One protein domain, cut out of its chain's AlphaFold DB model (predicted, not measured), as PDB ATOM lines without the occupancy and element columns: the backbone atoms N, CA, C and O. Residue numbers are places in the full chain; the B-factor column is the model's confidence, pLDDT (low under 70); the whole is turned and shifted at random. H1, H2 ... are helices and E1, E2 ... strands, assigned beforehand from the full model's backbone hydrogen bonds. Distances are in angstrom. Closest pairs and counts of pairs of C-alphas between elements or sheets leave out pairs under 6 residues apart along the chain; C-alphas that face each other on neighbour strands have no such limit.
ATOM      1  N   SER A  94     143.215  88.965 132.169       87.81
ATOM      2  CA  SER A  94     142.596  87.722 131.697       87.81
ATOM      3  C   SER A  94     142.814  86.555 132.662       87.81
ATOM      4  O   SER A  94     141.895  85.773 132.899       87.81
ATOM      5  N   VAL A  95     144.004  86.460 133.262       88.25
ATOM      6  CA  VAL A  95     144.331  85.446 134.271       88.25
ATOM      7  C   VAL A  95     143.604  85.752 135.575       88.25
ATOM      8  O   VAL A  95     142.975  84.858 136.138       88.25
ATOM      9  N   SER A  96     143.610  87.014 136.014       85.06
ATOM     10  CA  SER A  96     142.884  87.452 137.215       85.06
ATOM     11  C   SER A  96     141.396  87.110 137.129       85.06
ATOM     12  O   SER A  96     140.824  86.611 138.094       85.06
ATOM     13  N   LYS A  97     140.784  87.294 135.953       86.81
ATOM     14  CA  LYS A  97     139.376  86.962 135.700       86.81
ATOM     15  C   LYS A  97     139.093  85.460 135.739       86.81
ATOM     16  O   LYS A  97     138.066  85.028 136.260       86.81
ATOM     17  N   ILE A  98     139.995  84.643 135.195       87.00
ATOM     18  CA  ILE A  98     139.872  83.182 135.283       87.00
ATOM     19  C   ILE A  98     139.954  82.742 136.750       87.00
ATOM     20  O   ILE A  98     139.119  81.962 137.203       87.00
ATOM     21  N   LEU A  99     140.927  83.265 137.502       84.56
ATOM     22  CA  LEU A  99     141.127  82.912 138.908       84.56
ATOM     23  C   LEU A  99     139.961  83.358 139.794       84.56
ATOM     24  O   LEU A  99     139.523  82.578 140.640       84.56
ATOM     25  N   SER A 100     139.425  84.565 139.586       79.12
ATOM     26  CA  SER A 100     138.251  85.031 140.330       79.12
ATOM     27  C   SER A 100     137.051  84.114 140.095       79.12
ATOM     28  O   SER A 100     136.399  83.733 141.059       79.12
ATOM     29  N   THR A 101     136.836  83.677 138.847       79.44
ATOM     30  CA  THR A 101     135.749  82.758 138.466       79.44
ATOM     31  C   THR A 101     135.922  81.364 139.082       79.44
ATOM     32  O   THR A 101     134.958  80.766 139.550       79.44
ATOM     33  N   ILE A 102     137.145  80.821 139.103       79.25
ATOM     34  CA  ILE A 102     137.425  79.496 139.691       79.25
ATOM     35  C   ILE A 102     137.190  79.499 141.205       79.25
ATOM     36  O   ILE A 102     136.725  78.504 141.761       79.25
ATOM     37  N   ASN A 103     137.500  80.613 141.869       69.62
ATOM     38  CA  ASN A 103     137.310  80.766 143.308       69.62
ATOM     39  C   ASN A 103     135.833  80.949 143.709       69.62
ATOM     40  O   ASN A 103     135.520  81.008 144.901       69.62
ATOM     41  N   GLU A 104     134.911  81.009 142.747       67.50
ATOM     42  CA  GLU A 104     133.485  81.094 143.032       67.50
ATOM     43  C   GLU A 104     132.937  79.755 143.545       67.50
ATOM     44  O   GLU A 104     133.185  78.693 142.965       67.50
ATOM     45  N   PRO A 105     132.146  79.755 144.630       63.00
ATOM     46  CA  PRO A 105     131.520  78.537 145.102       63.00
ATOM     47  C   PRO A 105     130.479  78.044 144.095       63.00
ATOM     48  O   PRO A 105     129.522  78.739 143.762       63.00
ATOM     49  N   ILE A 106     130.622  76.777 143.706       58.84
ATOM     50  CA  ILE A 106     129.745  76.064 142.762       58.84
ATOM     51  C   ILE A 106     128.288  75.962 143.280       58.84
ATOM     52  O   ILE A 106     127.365  75.758 142.498       58.84
ATOM     53  N   ASN A 107     128.053  76.157 144.587       53.84
ATOM     54  CA  ASN A 107     126.725  76.179 145.210       53.84
ATOM     55  C   ASN A 107     126.485  77.477 146.002       53.84
ATOM     56  O   ASN A 107     126.926  77.629 147.142       53.84
ATOM     57  N   ILE A 108     125.705  78.390 145.414       54.12
ATOM     58  CA  ILE A 108     125.296  79.682 146.004       54.12
ATOM     59  C   ILE A 108     124.405  79.491 147.252       54.12
ATOM     60  O   ILE A 108     124.298  80.383 148.092       54.12
ATOM     61  N   ASN A 109     123.797  78.312 147.415       50.66
ATOM     62  CA  ASN A 109     122.812  78.057 148.470       50.66
ATOM     63  C   ASN A 109     123.402  77.793 149.870       50.66
ATOM     64  O   ASN A 109     122.634  77.770 150.826       50.66
ATOM     65  N   GLU A 110     124.723  77.633 150.031       47.94
ATOM     66  CA  GLU A 110     125.307  77.234 151.330       47.94
ATOM     67  C   GLU A 110     126.369  78.185 151.900       47.94
ATOM     68  O   GLU A 110     126.552  78.230 153.118       47.94
ATOM     69  N   LYS A 111     127.038  79.005 151.080       53.53
ATOM     70  CA  LYS A 111     128.049  79.952 151.576       53.53
ATOM     71  C   LYS A 111     127.547  81.390 151.522       53.53
ATOM     72  O   LYS A 111     127.605  82.064 150.501       53.53
ATOM     73  N   LEU A 112     127.111  81.883 152.682       70.75
ATOM     74  CA  LEU A 112     126.778  83.298 152.893       70.75
ATOM     75  C   LEU A 112     128.014  84.224 152.825       70.75
ATOM     76  O   LEU A 112     127.854  85.443 152.842       70.75
ATOM     77  N   ILE A 113     129.225  83.655 152.828       77.31
ATOM     78  CA  ILE A 113     130.519  84.345 152.895       77.31
ATOM     79  C   ILE A 113     131.448  83.722 151.850       77.31
ATOM     80  O   ILE A 113     131.508  82.497 151.732       77.31
ATOM     81  N   LEU A 114     132.158  84.570 151.117       83.88
ATOM     82  CA  LEU A 114     133.139  84.194 150.105       83.88
ATOM     83  C   LEU A 114     134.533  84.503 150.652       83.88
ATOM     84  O   LEU A 114     134.907  85.671 150.734       83.88
ATOM     85  N   ASP A 115     135.263  83.470 151.067       88.06
ATOM     86  CA  ASP A 115     136.624  83.611 151.586       88.06
ATOM     87  C   ASP A 115     137.640  83.536 150.434       88.06
ATOM     88  O   ASP A 115     137.643  82.570 149.671       88.06
ATOM     89  N   GLN A 116     138.518  84.533 150.336       91.06
ATOM     90  CA  GLN A 116     139.642  84.571 149.402       91.06
ATOM     91  C   GLN A 116     140.937  84.804 150.170       91.06
ATOM     92  O   GLN A 116     141.013  85.686 151.026       91.06
ATOM     93  N   TYR A 117     141.954  84.015 149.832       91.94
ATOM     94  CA  TYR A 117     143.286  84.115 150.406       91.94
ATOM     95  C   TYR A 117     144.339  84.237 149.305       91.94
ATOM     96  O   TYR A 117     144.377  83.407 148.397       91.94
ATOM     97  N   GLU A 118     145.199  85.249 149.406       92.25
ATOM     98  CA  GLU A 118     146.310  85.501 148.488       92.25
ATOM     99  C   GLU A 118     147.632  85.594 149.268       92.25
ATOM    100  O   GLU A 118     147.886  86.622 149.889       92.25
ATOM    101  N   PRO A 119     148.494  84.560 149.243       89.81
ATOM    102  CA  PRO A 119     149.750  84.546 150.005       89.81
ATOM    103  C   PRO A 119     150.854  85.462 149.433       89.81
ATOM    104  O   PRO A 119     151.857  85.697 150.104       89.81
ATOM    105  N   CYS A 120     150.694  85.925 148.189       90.12
ATOM    106  CA  CYS A 120     151.611  86.813 147.463       90.12
ATOM    107  C   CYS A 120     150.787  87.758 146.577       90.12
ATOM    108  O   CYS A 120     150.724  87.594 145.359       90.12
ATOM    109  N   SER A 121     150.066  88.677 147.207       92.50
ATOM    110  CA  SER A 121     149.040  89.491 146.544       92.50
ATOM    111  C   SER A 121     149.592  90.558 145.588       92.50
ATOM    112  O   SER A 121     148.855  91.071 144.740       92.50
ATOM    113  N   GLY A 122     150.876  90.916 145.687       93.25
ATOM    114  CA  GLY A 122     151.466  92.017 144.938       93.25
ATOM    115  C   GLY A 122     150.700  93.316 145.191       93.25
ATOM    116  O   GLY A 122     150.493  93.723 146.330       93.25
ATOM    117  N   CYS A 123     150.244  93.957 144.115       94.44
ATOM    118  CA  CYS A 123     149.399  95.153 144.180       94.44
ATOM    119  C   CYS A 123     147.893  94.829 144.290       94.44
ATOM    120  O   CYS A 123     147.066  95.739 144.294       94.44
ATOM    121  N   GLY A 124     147.515  93.553 144.414       94.75
ATOM    122  CA  GLY A 124     146.135  93.116 144.639       94.75
ATOM    123  C   GLY A 124     145.300  92.910 143.371       94.75
ATOM    124  O   GLY A 124     144.077  92.977 143.456       94.75
ATOM    125  N   ALA A 125     145.915  92.657 142.209       94.69
ATOM    126  CA  ALA A 125     145.220  92.485 140.924       94.69
ATOM    127  C   ALA A 125     144.044  91.490 140.980       94.69
ATOM    128  O   ALA A 125     142.939  91.792 140.524       94.69
ATOM    129  N   ILE A 126     144.268  90.314 141.577       93.88
ATOM    130  CA  ILE A 126     143.249  89.262 141.692       93.88
ATOM    131  C   ILE A 126     142.123  89.726 142.620       93.88
ATOM    132  O   ILE A 126     140.953  89.593 142.277       93.88
ATOM    133  N   THR A 127     142.449  90.338 143.761       95.50
ATOM    134  CA  THR A 127     141.452  90.925 144.667       95.50
ATOM    135  C   THR A 127     140.611  92.014 143.998       95.50
ATOM    136  O   THR A 127     139.388  92.004 144.150       95.50
ATOM    137  N   LEU A 128     141.216  92.934 143.238       96.38
ATOM    138  CA  LEU A 128     140.475  93.971 142.504       96.38
ATOM    139  C   LEU A 128     139.479  93.349 141.521       96.38
ATOM    140  O   LEU A 128     138.323  93.776 141.452       96.38
ATOM    141  N   MET A 129     139.903  92.301 140.811       94.44
ATOM    142  CA  MET A 129     139.034  91.556 139.907       94.44
ATOM    143  C   MET A 129     137.902  90.848 140.661       94.44
ATOM    144  O   MET A 129     136.743  90.967 140.274       94.44
ATOM    145  N   SER A 130     138.197  90.179 141.776       93.06
ATOM    146  CA  SER A 130     137.182  89.518 142.603       93.06
ATOM    147  C   SER A 130     136.129  90.486 143.145       93.06
ATOM    148  O   SER A 130     134.943  90.163 143.139       93.06
ATOM    149  N   ILE A 131     136.531  91.685 143.581       94.19
ATOM    150  CA  ILE A 131     135.593  92.736 144.011       94.19
ATOM    151  C   ILE A 131     134.726  93.190 142.834       94.19
ATOM    152  O   ILE A 131     133.508  93.302 142.980       94.19
ATOM    153  N   THR A 132     135.341  93.425 141.674       93.81
ATOM    154  CA  THR A 132     134.655  93.895 140.462       93.81
ATOM    155  C   THR A 132     133.623  92.879 139.969       93.81
ATOM    156  O   THR A 132     132.466  93.231 139.752       93.81
ATOM    157  N   GLU A 133     133.993  91.602 139.868       91.06
ATOM    158  CA  GLU A 133     133.084  90.528 139.446       91.06
ATOM    159  C   GLU A 133     131.973  90.282 140.482       91.06
ATOM    160  O   GLU A 133     130.801  90.142 140.121       91.06
ATOM    161  N   ALA A 134     132.286  90.329 141.785       90.19
ATOM    162  CA  ALA A 134     131.267  90.234 142.831       90.19
ATOM    163  C   ALA A 134     130.250  91.386 142.756       90.19
ATOM    164  O   ALA A 134     129.050  91.159 142.942       90.19
ATOM    165  N   TYR A 135     130.717  92.604 142.465       90.94
ATOM    166  CA  TYR A 135     129.855  93.764 142.261       90.94
ATOM    167  C   TYR A 135     129.008  93.638 140.989       90.94
ATOM    168  O   TYR A 135     127.805  93.875 141.037       90.94
ATOM    169  N   HIS A 136     129.586  93.216 139.863       89.94
ATOM    170  CA  HIS A 136     128.829  93.027 138.622       89.94
ATOM    171  C   HIS A 136     127.745  91.953 138.742       89.94
ATOM    172  O   HIS A 136     126.667  92.109 138.168       89.94
ATOM    173  N   ARG A 137     128.005  90.882 139.498       87.06
ATOM    174  CA  ARG A 137     127.044  89.789 139.678       87.06
ATOM    175  C   ARG A 137     125.893  90.155 140.612       87.06
ATOM    176  O   ARG A 137     124.734  89.966 140.257       87.06
ATOM    177  N   ASP A 138     126.209  90.644 141.811       84.69
ATOM    178  CA  ASP A 138     125.242  90.767 142.917       84.69
ATOM    179  C   ASP A 138     125.174  92.191 143.512       84.69
ATOM    180  O   ASP A 138     124.580  92.410 144.575       84.69
ATOM    181  N   GLY A 139     125.812  93.172 142.871       86.56
ATOM    182  CA  GLY A 139     125.919  94.540 143.369       86.56
ATOM    183  C   GLY A 139     126.636  94.620 144.718       86.56
ATOM    184  O   GLY A 139     127.534  93.840 145.045       86.56
ATOM    185  N   TYR A 140     126.194  95.552 145.560       85.75
ATOM    186  CA  TYR A 140     126.753  95.745 146.901       85.75
ATOM    187  C   TYR A 140     126.594  94.508 147.810       85.75
ATOM    188  O   TYR A 140     127.385  94.346 148.738       85.75
ATOM    189  N   ILE A 141     125.618  93.615 147.562       83.50
ATOM    190  CA  ILE A 141     125.475  92.365 148.333       83.50
ATOM    191  C   ILE A 141     126.652  91.439 148.050       83.50
ATOM    192  O   ILE A 141     127.181  90.849 148.989       83.50
ATOM    193  N   GLY A 142     127.055  91.309 146.784       87.12
ATOM    194  CA  GLY A 142     128.179  90.458 146.391       87.12
ATOM    195  C   GLY A 142     129.454  90.863 147.109       87.12
ATOM    196  O   GLY A 142     130.084  90.041 147.773       87.12
ATOM    197  N   VAL A 143     129.765  92.158 147.071       89.75
ATOM    198  CA  VAL A 143     130.945  92.720 147.740       89.75
ATOM    199  C   VAL A 143     130.876  92.538 149.260       89.75
ATOM    200  O   VAL A 143     131.853  92.116 149.875       89.75
ATOM    201  N   ALA A 144     129.705  92.734 149.873       88.06
ATOM    202  CA  ALA A 144     129.507  92.564 151.316       88.06
ATOM    203  C   ALA A 144     129.614  91.113 151.818       88.06
ATOM    204  O   ALA A 144     129.592  90.878 153.030       88.06
ATOM    205  N   ARG A 145     129.721  90.129 150.917       87.06
ATOM    206  CA  ARG A 145     129.992  88.725 151.260       87.06
ATOM    207  C   ARG A 145     131.480  88.388 151.250       87.06
ATOM    208  O   ARG A 145     131.836  87.348 151.800       87.06
ATOM    209  N   LEU A 146     132.327  89.229 150.657       91.25
ATOM    210  CA  LEU A 146     133.757  88.963 150.520       91.25
ATOM    211  C   LEU A 146     134.474  89.085 151.870       91.25
ATOM    212  O   LEU A 146     134.404  90.129 152.525       91.25
ATOM    213  N   ARG A 147     135.184  88.022 152.256       92.56
ATOM    214  CA  ARG A 147     136.259  88.030 153.250       92.56
ATOM    215  C   ARG A 147     137.577  87.849 152.503       92.56
ATOM    216  O   ARG A 147     137.817  86.799 151.919       92.56
ATOM    217  N   LEU A 148     138.416  88.873 152.534       94.69
ATOM    218  CA  LEU A 148     139.647  88.955 151.757       94.69
ATOM    219  C   LEU A 148     140.849  88.943 152.706       94.69
ATOM    220  O   LEU A 148     140.929  89.780 153.605       94.69
ATOM    221  N   HIS A 149     141.774  88.007 152.510       95.44
ATOM    222  CA  HIS A 149     143.028  87.933 153.254       95.44
ATOM    223  C   HIS A 149     144.208  87.948 152.281       95.44
ATOM    224  O   HIS A 149     144.384  87.021 151.495       95.44
ATOM    225  N   LEU A 150     144.986  89.021 152.310       96.19
ATOM    226  CA  LEU A 150     146.113  89.258 151.424       96.19
ATOM    227  C   LEU A 150     147.387  89.318 152.261       96.19
ATOM    228  O   LEU A 150     147.471  90.067 153.235       96.19
ATOM    229  N   GLU A 151     148.386  88.563 151.840       95.25
ATOM    230  CA  GLU A 151     149.753  88.652 152.325       95.25
ATOM    231  C   GLU A 151     150.654  89.193 151.217       95.25
ATOM    232  O   GLU A 151     150.427  88.958 150.025       95.25
ATOM    233  N   GLU A 152     151.687  89.925 151.611       93.19
ATOM    234  CA  GLU A 152     152.725  90.393 150.702       93.19
ATOM    235  C   GLU A 152     154.062  90.535 151.446       93.19
ATOM    236  O   GLU A 152     154.110  90.732 152.659       93.19
ATOM    237  N   LEU A 153     155.171  90.380 150.730       90.94
ATOM    238  CA  LEU A 153     156.523  90.511 151.273       90.94
ATOM    239  C   LEU A 153     157.000  91.964 151.196       90.94
ATOM    240  O   LEU A 153     157.697  92.467 152.081       90.94
ATOM    241  N   ASP A 154     156.625  92.637 150.112       90.25
ATOM    242  CA  ASP A 154     157.051  93.989 149.796       90.25
ATOM    243  C   ASP A 154     156.162  95.045 150.465       90.25
ATOM    244  O   ASP A 154     154.944  95.105 150.274       90.25
ATOM    245  N   TYR A 155     156.800  95.929 151.229       90.44
ATOM    246  CA  TYR A 155     156.144  97.026 151.938       90.44
ATOM    247  C   TYR A 155     155.358  97.958 151.000       90.44
ATOM    248  O   TYR A 155     154.208  98.304 151.272       90.44
ATOM    249  N   THR A 156     155.961  98.331 149.868       92.00
ATOM    250  CA  THR A 156     155.365  99.250 148.889       92.00
ATOM    251  C   THR A 156     154.161  98.603 148.221       92.00
ATOM    252  O   THR A 156     153.115  99.235 148.107       92.00
ATOM    253  N   LYS A 157     154.268  97.329 147.828       93.25
ATOM    254  CA  LYS A 157     153.164  96.599 147.182       93.25
ATOM    255  C   LYS A 157     151.995  96.357 148.142       93.25
ATOM    256  O   LYS A 157     150.844  96.542 147.756       93.25
ATOM    257  N   THR A 158     152.290  96.079 149.415       94.81
ATOM    258  CA  THR A 158     151.275  95.999 150.482       94.81
ATOM    259  C   THR A 158     150.491  97.312 150.603       94.81
ATOM    260  O   THR A 158     149.269  97.307 150.705       94.81
ATOM    261  N   LYS A 159     151.176  98.463 150.571       96.00
ATOM    262  CA  LYS A 159     150.522  99.783 150.595       96.00
ATOM    263  C   LYS A 159     149.783 100.092 149.290       96.00
ATOM    264  O   LYS A 159     148.680 100.632 149.333       96.00
ATOM    265  N   ALA A 160     150.343  99.707 148.144       95.69
ATOM    266  CA  ALA A 160     149.693  99.854 146.848       95.69
ATOM    267  C   ALA A 160     148.344  99.129 146.828       95.69
ATOM    268  O   ALA A 160     147.335  99.755 146.515       95.69
ATOM    269  N   SER A 161     148.289  97.859 147.242       96.25
ATOM    270  CA  SER A 161     147.037  97.093 147.249       96.25
ATOM    271  C   SER A 161     145.952  97.744 148.111       96.25
ATOM    272  O   SER A 161     144.805  97.843 147.672       96.25
ATOM    273  N   VAL A 162     146.314  98.300 149.272       96.38
ATOM    274  CA  VAL A 162     145.401  99.087 150.120       96.38
ATOM    275  C   VAL A 162     144.817 100.277 149.357       96.38
ATOM    276  O   VAL A 162     143.597 100.449 149.344       96.38
ATOM    277  N   ILE A 163     145.665 101.083 148.706       97.12
ATOM    278  CA  ILE A 163     145.232 102.260 147.938       97.12
ATOM    279  C   ILE A 163     144.255 101.841 146.836       97.12
ATOM    280  O   ILE A 163     143.155 102.394 146.751       97.12
ATOM    281  N   GLN A 164     144.624 100.842 146.029       96.69
ATOM    282  CA  GLN A 164     143.808 100.418 144.890       96.69
ATOM    283  C   GLN A 164     142.455  99.860 145.333       96.69
ATOM    284  O   GLN A 164     141.425 100.208 144.755       96.69
ATOM    285  N   ILE A 165     142.435  99.027 146.380       96.06
ATOM    286  CA  ILE A 165     141.203  98.415 146.890       96.06
ATOM    287  C   ILE A 165     140.282  99.481 147.487       96.06
ATOM    288  O   ILE A 165     139.091  99.508 147.174       96.06
ATOM    289  N   ILE A 166     140.813 100.395 148.306       93.62
ATOM    290  CA  ILE A 166     140.017 101.490 148.875       93.62
ATOM    291  C   ILE A 166     139.451 102.370 147.760       93.62
ATOM    292  O   ILE A 166     138.281 102.755 147.826       93.62
ATOM    293  N   ASN A 167     140.247 102.681 146.736       93.56
ATOM    294  CA  ASN A 167     139.768 103.495 145.631       93.56
ATOM    295  C   ASN A 167     138.691 102.781 144.803       93.56
ATOM    296  O   ASN A 167     137.660 103.380 144.504       93.56
ATOM    297  N   LEU A 168     138.863 101.489 144.513       94.88
ATOM    298  CA  LEU A 168     137.846 100.686 143.833       94.88
ATOM    299  C   LEU A 168     136.516 100.700 144.597       94.88
ATOM    300  O   LEU A 168     135.466 100.959 144.010       94.88
ATOM    301  N   LEU A 169     136.554 100.473 145.914       92.50
ATOM    302  CA  LEU A 169     135.350 100.494 146.746       92.50
ATOM    303  C   LEU A 169     134.671 101.872 146.751       92.50
ATOM    304  O   LEU A 169     133.442 101.948 146.768       92.50
ATOM    305  N   LYS A 170     135.451 102.961 146.710       90.25
ATOM    306  CA  LYS A 170     134.925 104.329 146.584       90.25
ATOM    307  C   LYS A 170     134.279 104.572 145.221       90.25
ATOM    308  O   LYS A 170     133.191 105.135 145.185       90.25
ATOM    309  N   LEU A 171     134.916 104.144 144.130       90.94
ATOM    310  CA  LEU A 171     134.404 104.329 142.769       90.94
ATOM    311  C   LEU A 171     133.109 103.556 142.530       90.94
ATOM    312  O   LEU A 171     132.162 104.107 141.987       90.94
ATOM    313  N   LEU A 172     133.035 102.305 142.987       89.50
ATOM    314  CA  LEU A 172     131.839 101.470 142.829       89.50
ATOM    315  C   LEU A 172     130.674 101.889 143.746       89.50
ATOM    316  O   LEU A 172     129.562 101.380 143.607       89.50
ATOM    317  N   ASN A 173     130.888 102.811 144.687       85.25
ATOM    318  CA  ASN A 173     129.842 103.371 145.546       85.25
ATOM    319  C   ASN A 173     129.009 104.441 144.802       85.25
ATOM    320  O   ASN A 173     128.907 105.599 145.218       85.25
ATOM    321  N   GLU A 174     128.379 104.052 143.695       65.12
ATOM    322  CA  GLU A 174     127.461 104.901 142.938       65.12
ATOM    323  C   GLU A 174     126.039 104.772 143.517       65.12
ATOM    324  O   GLU A 174     125.314 103.813 143.264       65.12
ATOM    325  N   GLY A 175     125.622 105.735 144.348       60.97
ATOM    326  CA  GLY A 175     124.244 105.792 144.875       60.97
ATOM    327  C   GLY A 175     124.097 106.062 146.375       60.97
ATOM    328  O   GLY A 175     122.993 105.912 146.921       60.97
ATOM    329  N   GLY A 176     125.188 106.450 147.048       63.59
ATOM    330  CA  GLY A 176     125.186 106.883 148.449       63.59
ATOM    331  C   GLY A 176     124.999 105.753 149.466       63.59
ATOM    332  O   GLY A 176     124.665 106.023 150.619       63.59
ATOM    333  N   ILE A 177     125.177 104.493 149.051       63.81
ATOM    334  CA  ILE A 177     125.186 103.325 149.939       63.81
ATOM    335  C   ILE A 177     126.640 102.853 150.055       63.81
ATOM    336  O   ILE A 177     127.136 102.289 149.086       63.81
ATOM    337  N   PRO A 178     127.303 103.016 151.217       68.88
ATOM    338  CA  PRO A 178     128.704 102.639 151.385       68.88
ATOM    339  C   PRO A 178     128.980 101.205 150.927       68.88
ATOM    340  O   PRO A 178     128.476 100.257 151.523       68.88
ATOM    341  N   LEU A 179     129.788 101.035 149.884       83.25
ATOM    342  CA  LEU A 179     130.219  99.709 149.469       83.25
ATOM    343  C   LEU A 179     131.257  99.201 150.473       83.25
ATOM    344  O   LEU A 179     132.327  99.789 150.616       83.25
ATOM    345  N   VAL A 180     130.931  98.132 151.198       84.94
ATOM    346  CA  VAL A 180     131.828  97.547 152.200       84.94
ATOM    347  C   VAL A 180     132.013  96.063 151.940       84.94
ATOM    348  O   VAL A 180     131.048  95.341 151.710       84.94
ATOM    349  N   VAL A 181     133.261  95.612 152.004       89.75
ATOM    350  CA  VAL A 181     133.599  94.191 152.139       89.75
ATOM    351  C   VAL A 181     133.295  93.730 153.559       89.75
ATOM    352  O   VAL A 181     133.270  94.542 154.489       89.75
ATOM    353  N   ARG A 182     133.053  92.431 153.755       89.25
ATOM    354  CA  ARG A 182     132.791  91.903 155.098       89.25
ATOM    355  C   ARG A 182     134.016  92.087 155.983       89.25
ATOM    356  O   ARG A 182     133.930  92.656 157.066       89.25
ATOM    357  N   GLU A 183     135.142  91.592 155.497       93.25
ATOM    358  CA  GLU A 183     136.428  91.597 156.174       93.25
ATOM    359  C   GLU A 183     137.510  91.744 155.095       93.25
ATOM    360  O   GLU A 183     137.453  91.065 154.071       93.25
ATOM    361  N   LEU A 184     138.467  92.639 155.310       95.00
ATOM    362  CA  LEU A 184     139.657  92.795 154.482       95.00
ATOM    363  C   LEU A 184     140.860  92.893 155.403       95.00
ATOM    364  O   LEU A 184     140.918  93.765 156.268       95.00
ATOM    365  N   THR A 185     141.814  92.003 155.193       96.38
ATOM    366  CA  THR A 185     143.086  91.996 155.896       96.38
ATOM    367  C   THR A 185     144.189  91.993 154.857       96.38
ATOM    368  O   THR A 185     144.223  91.100 154.017       96.38
ATOM    369  N   ILE A 186     145.071  92.985 154.913       96.69
ATOM    370  CA  ILE A 186     146.242  93.100 154.045       96.69
ATOM    371  C   ILE A 186     147.456  93.221 154.955       96.69
ATOM    372  O   ILE A 186     147.574  94.198 155.696       96.69
ATOM    373  N   ILE A 187     148.329  92.219 154.942       95.25
ATOM    374  CA  ILE A 187     149.455  92.129 155.871       95.25
ATOM    375  C   ILE A 187     150.774  91.963 155.133       95.25
ATOM    376  O   ILE A 187     150.894  91.160 154.211       95.25
ATOM    377  N   GLN A 188     151.786  92.689 155.596       94.25
ATOM    378  CA  GLN A 188     153.153  92.397 155.211       94.25
ATOM    379  C   GLN A 188     153.692  91.273 156.093       94.25
ATOM    380  O   GLN A 188     153.600  91.357 157.325       94.25
ATOM    381  N   ILE A 189     154.289  90.255 155.482       92.94
ATOM    382  CA  ILE A 189     154.827  89.085 156.179       92.94
ATOM    383  C   ILE A 189     156.309  88.849 155.876       92.94
ATOM    384  O   ILE A 189     156.828  89.217 154.823       92.94
ATOM    385  N   ASP A 190     156.983  88.170 156.798       87.38
ATOM    386  CA  ASP A 190     158.288  87.552 156.564       87.38
ATOM    387  C   ASP A 190     158.092  86.130 156.016       87.38
ATOM    388  O   ASP A 190     157.371  85.318 156.600       87.38
ATOM    389  N   VAL A 191     158.742  85.806 154.895       79.25
ATOM    390  CA  VAL A 191     158.576  84.505 154.221       79.25
ATOM    391  C   VAL A 191     159.051  83.324 155.069       79.25
ATOM    392  O   VAL A 191     158.502  82.230 154.959       79.25
ATOM    393  N   ILE A 192     160.084  83.526 155.889       81.50
ATOM    394  CA  ILE A 192     160.766  82.473 156.644       81.50
ATOM    395  C   ILE A 192     159.954  82.115 157.884       81.50
ATOM    396  O   ILE A 192     159.710  80.940 158.151       81.50
ATOM    397  N   ASN A 193     159.546  83.119 158.660       84.69
ATOM    398  CA  ASN A 193     158.861  82.886 159.935       84.69
ATOM    399  C   ASN A 193     157.331  83.033 159.849       84.69
ATOM    400  O   ASN A 193     156.646  82.693 160.817       84.69
ATOM    401  N   ARG A 194     156.808  83.508 158.709       80.88
ATOM    402  CA  ARG A 194     155.377  83.696 158.418       80.88
ATOM    403  C   ARG A 194     154.662  84.614 159.416       80.88
ATOM    404  O   ARG A 194     153.446  84.534 159.574       80.88
ATOM    405  N   LYS A 195     155.403  85.482 160.110       85.50
ATOM    406  CA  LYS A 195     154.853  86.498 161.013       85.50
ATOM    407  C   LYS A 195     154.700  87.821 160.282       85.50
ATOM    408  O   LYS A 195     155.462  88.129 159.367       85.50
ATOM    409  N   SER A 196     153.737  88.621 160.738       83.25
ATOM    410  CA  SER A 196     153.620  90.009 160.301       83.25
ATOM    411  C   SER A 196     154.870  90.796 160.699       83.25
ATOM    412  O   SER A 196     155.340  90.687 161.834       83.25
ATOM    413  N   VAL A 197     155.387  91.602 159.771       84.31
ATOM    414  CA  VAL A 197     156.584  92.444 159.964       84.31
ATOM    415  C   VAL A 197     156.250  93.907 160.270       84.31
ATOM    416  O   VAL A 197     157.064  94.799 160.054       84.31
ATOM    417  N   GLY A 198     155.061  94.159 160.823       81.38
ATOM    418  CA  GLY A 198     154.689  95.466 161.377       81.38
ATOM    419  C   GLY A 198     153.767  96.315 160.502       81.38
ATOM    420  O   GLY A 198     153.345  97.373 160.959       81.38
ATOM    421  N   LEU A 199     153.400  95.853 159.304       90.94
ATOM    422  CA  LEU A 199     152.394  96.491 158.451       90.94
ATOM    423  C   LEU A 199     151.162  95.582 158.324       90.94
ATOM    424  O   LEU A 199     151.260  94.470 157.804       90.94
ATOM    425  N   ALA A 200     150.015  96.052 158.812       93.56
ATOM    426  CA  ALA A 200     148.750  95.330 158.779       93.56
ATOM    427  C   ALA A 200     147.573  96.302 158.648       93.56
ATOM    428  O   ALA A 200     147.347  97.154 159.506       93.56
ATOM    429  N   TYR A 201     146.793  96.148 157.585       94.38
ATOM    430  CA  TYR A 201     145.546  96.872 157.394       94.38
ATOM    431  C   TYR A 201     144.391  95.916 157.604       94.38
ATOM    432  O   TYR A 201     144.265  94.919 156.895       94.38
ATOM    433  N   GLU A 202     143.540  96.233 158.572       93.56
ATOM    434  CA  GLU A 202     142.341  95.464 158.866       93.56
ATOM    435  C   GLU A 202     141.109  96.348 158.742       93.56
ATOM    436  O   GLU A 202     140.985  97.390 159.385       93.56
ATOM    437  N   PHE A 203     140.165  95.896 157.931       89.69
ATOM    438  CA  PHE A 203     138.864  96.511 157.768       89.69
ATOM    439  C   PHE A 203     137.776  95.470 158.012       89.69
ATOM    440  O   PHE A 203     137.834  94.350 157.503       89.69
ATOM    441  N   LYS A 204     136.754  95.848 158.781       88.69
ATOM    442  CA  LYS A 204     135.560  95.031 159.014       88.69
ATOM    443  C   LYS A 204     134.329  95.861 158.693       88.69
ATOM    444  O   LYS A 204     134.023  96.818 159.402       88.69
ATOM    445  N   GLY A 205     133.636  95.500 157.620       83.19
ATOM    446  CA  GLY A 205     132.348  96.090 157.284       83.19
ATOM    447  C   GLY A 205     131.227  95.480 158.123       83.19
ATOM    448  O   GLY A 205     131.345  94.359 158.618       83.19
ATOM    449  N   ASP A 206     130.108  96.196 158.253       76.38
ATOM    450  CA  ASP A 206     128.852  95.633 158.767       76.38
ATOM    451  C   ASP A 206     127.855  95.398 157.613       76.38
ATOM    452  O   ASP A 206     127.095  96.303 157.246       76.38
ATOM    453  N   PRO A 207     127.782  94.173 157.055       67.12
ATOM    454  CA  PRO A 207     126.829  93.835 155.999       67.12
ATOM    455  C   PRO A 207     125.361  94.012 156.419       67.12
ATOM    456  O   PRO A 207     124.481  94.169 155.569       67.12
ATOM    457  N   ARG A 208     125.054  93.985 157.728       65.00
ATOM    458  CA  ARG A 208     123.673  94.109 158.226       65.00
ATOM    459  C   ARG A 208     123.132  95.521 158.031       65.00
ATOM    460  O   ARG A 208     121.925  95.680 157.834       65.00
ATOM    461  N   ALA A 209     123.999  96.532 158.056       62.72
ATOM    462  CA  ALA A 209     123.630  97.908 157.748       62.72
ATOM    463  C   ALA A 209     123.146  98.045 156.290       62.72
ATOM    464  O   ALA A 209     122.132  98.701 156.038       62.72
ATOM    465  N   LEU A 210     123.793  97.340 155.353       62.53
ATOM    466  CA  LEU A 210     123.440  97.346 153.929       62.53
ATOM    467  C   LEU A 210     122.099  96.670 153.645       62.53
ATOM    468  O   LEU A 210     121.251  97.239 152.958       62.53
ATOM    469  N   ILE A 211     121.860  95.501 154.245       62.25
ATOM    470  CA  ILE A 211     120.588  94.776 154.100       62.25
ATOM    471  C   ILE A 211     119.415  95.616 154.638       62.25
ATOM    472  O   ILE A 211     118.346  95.659 154.027       62.25
ATOM    473  N   LYS A 212     119.605  96.331 155.755       62.66
ATOM    474  CA  LYS A 212     118.579  97.233 156.307       62.66
ATOM    475  C   LYS A 212     118.296  98.427 155.386       62.66
ATOM    476  O   LYS A 212     117.133  98.790 155.209       62.66
ATOM    477  N   LEU A 213     119.327  99.031 154.787       61.91
ATOM    478  CA  LEU A 213     119.193 100.148 153.839       61.91
ATOM    479  C   LEU A 213     118.393  99.755 152.588       61.91
ATOM    480  O   LEU A 213     117.467 100.466 152.191       61.91
ATOM    481  N   GLU A 214     118.693  98.588 152.029       62.88
ATOM    482  CA  GLU A 214     117.970  97.948 150.926       62.88
ATOM    483  C   GLU A 214     116.487  97.725 151.218       62.88
ATOM    484  O   GLU A 214     115.608  98.159 150.466       62.88
ATOM    485  N   GLN A 215     116.198  97.075 152.347       65.62
ATOM    486  CA  GLN A 215     114.829  96.792 152.770       65.62
ATOM    487  C   GLN A 215     114.029  98.086 152.959       65.62
ATOM    488  O   GLN A 215     112.852  98.148 152.596       65.62
ATOM    489  N   ASN A 216     114.669  99.141 153.466       63.66
ATOM    490  CA  ASN A 216     114.050 100.449 153.649       63.66
ATOM    491  C   ASN A 216     113.801 101.184 152.319       63.66
ATOM    492  O   ASN A 216     112.735 101.783 152.163       63.66
ATOM    493  N   LYS A 217     114.717 101.113 151.339       64.75
ATOM    494  CA  LYS A 217     114.496 101.676 149.990       64.75
ATOM    495  C   LYS A 217     113.341 100.973 149.269       64.75
ATOM    496  O   LYS A 217     112.441 101.650 148.774       64.75
TER     497      LYS A 217
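This is residues 94 to 217 of the 225 residues of an uncharacterized protein of Vibrio alginolyticus (UniProt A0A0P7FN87). A four-stranded sheet has two helices, H2 and H4, side by side along one face, and no named helix covers its other face. H1 packs on H2 at a slant, and H5 lies beyond one end of the sheet, where it adds to the longest axis. The printed part has 124 residues, with five named helices and four named strands in the order H1 E1 H2 H3 E2 H4 E3 E4 H5; the class is mixed, helices and strands. The mixed sheet runs E1 E2 E3 E4, with E4 antiparallel to E3. The whole is compact, with a radius of gyration of the C-alphas of 14.7 A, and elongated, spanning 49 by 29 by 25 A.

H1, residues 94 to 102, touches H2, residues 125 to 138, at a steep tilt of 57 degrees; their closest C-alphas are those of Ser 96 and Ile 126, 4.8 A apart. E1, residues 114 to 118, is parallel to E2, residues 146 to 152, with N 116 and O 147 at 2.9 A. H2 is on the sheet at a height of 10.3 A, over E1 and E2. H3, residues 140 to 143, touches H2, with the C-alphas of Ala 134 and Gly 142 closest at 4.7 A. H4, residues 155 to 171, is on the same face as H2, at a height of 10.2 A. H4 lies over E3, residues 183 to 189, at 3 degrees on the local plane. H2 and H4 touch at a shallow tilt of 19 degrees, the closest C-alphas being those of Leu 128 and Ile 165, 6.3 A apart. E2 and E3 are parallel, with N 150 and O 185 at 2.8 A. The strand-helix-strand units, two parallel neighbour strands with helices between, are E1, H2 H3, E2 and E2, H4, E3, both with right-handed crossovers. E3 and E4, residues 196 to 204, form a hairpin, with N 186 and O 201 at 2.9 A. H5, residues 207 to 217, touches H3, the C-alphas of Ile 141 and Leu 210 being closest at 7.8 A. In H1, H2, H4 and H5 every O i to N i+4 pair is within hydrogen-bond range; H3 is too short for one.

H1 begins at C-alpha 94, (142.596, 87.722, 131.697). H2 is 20.2 A long and H4 24.7 A. E4, 18.8 A long, bends by 76 degrees at residue 199. H5 ends at C-alpha 217, (114.496, 101.676, 149.990).

The C-alphas farthest apart, of Ile 192 and Lys 217, are 50.5 A apart. The printed part has no cut; the links H1 to E1 and H4 to E3 are long. Residues 103 to 111, 174 to 178 and 207 to 217 have pLDDT under 70.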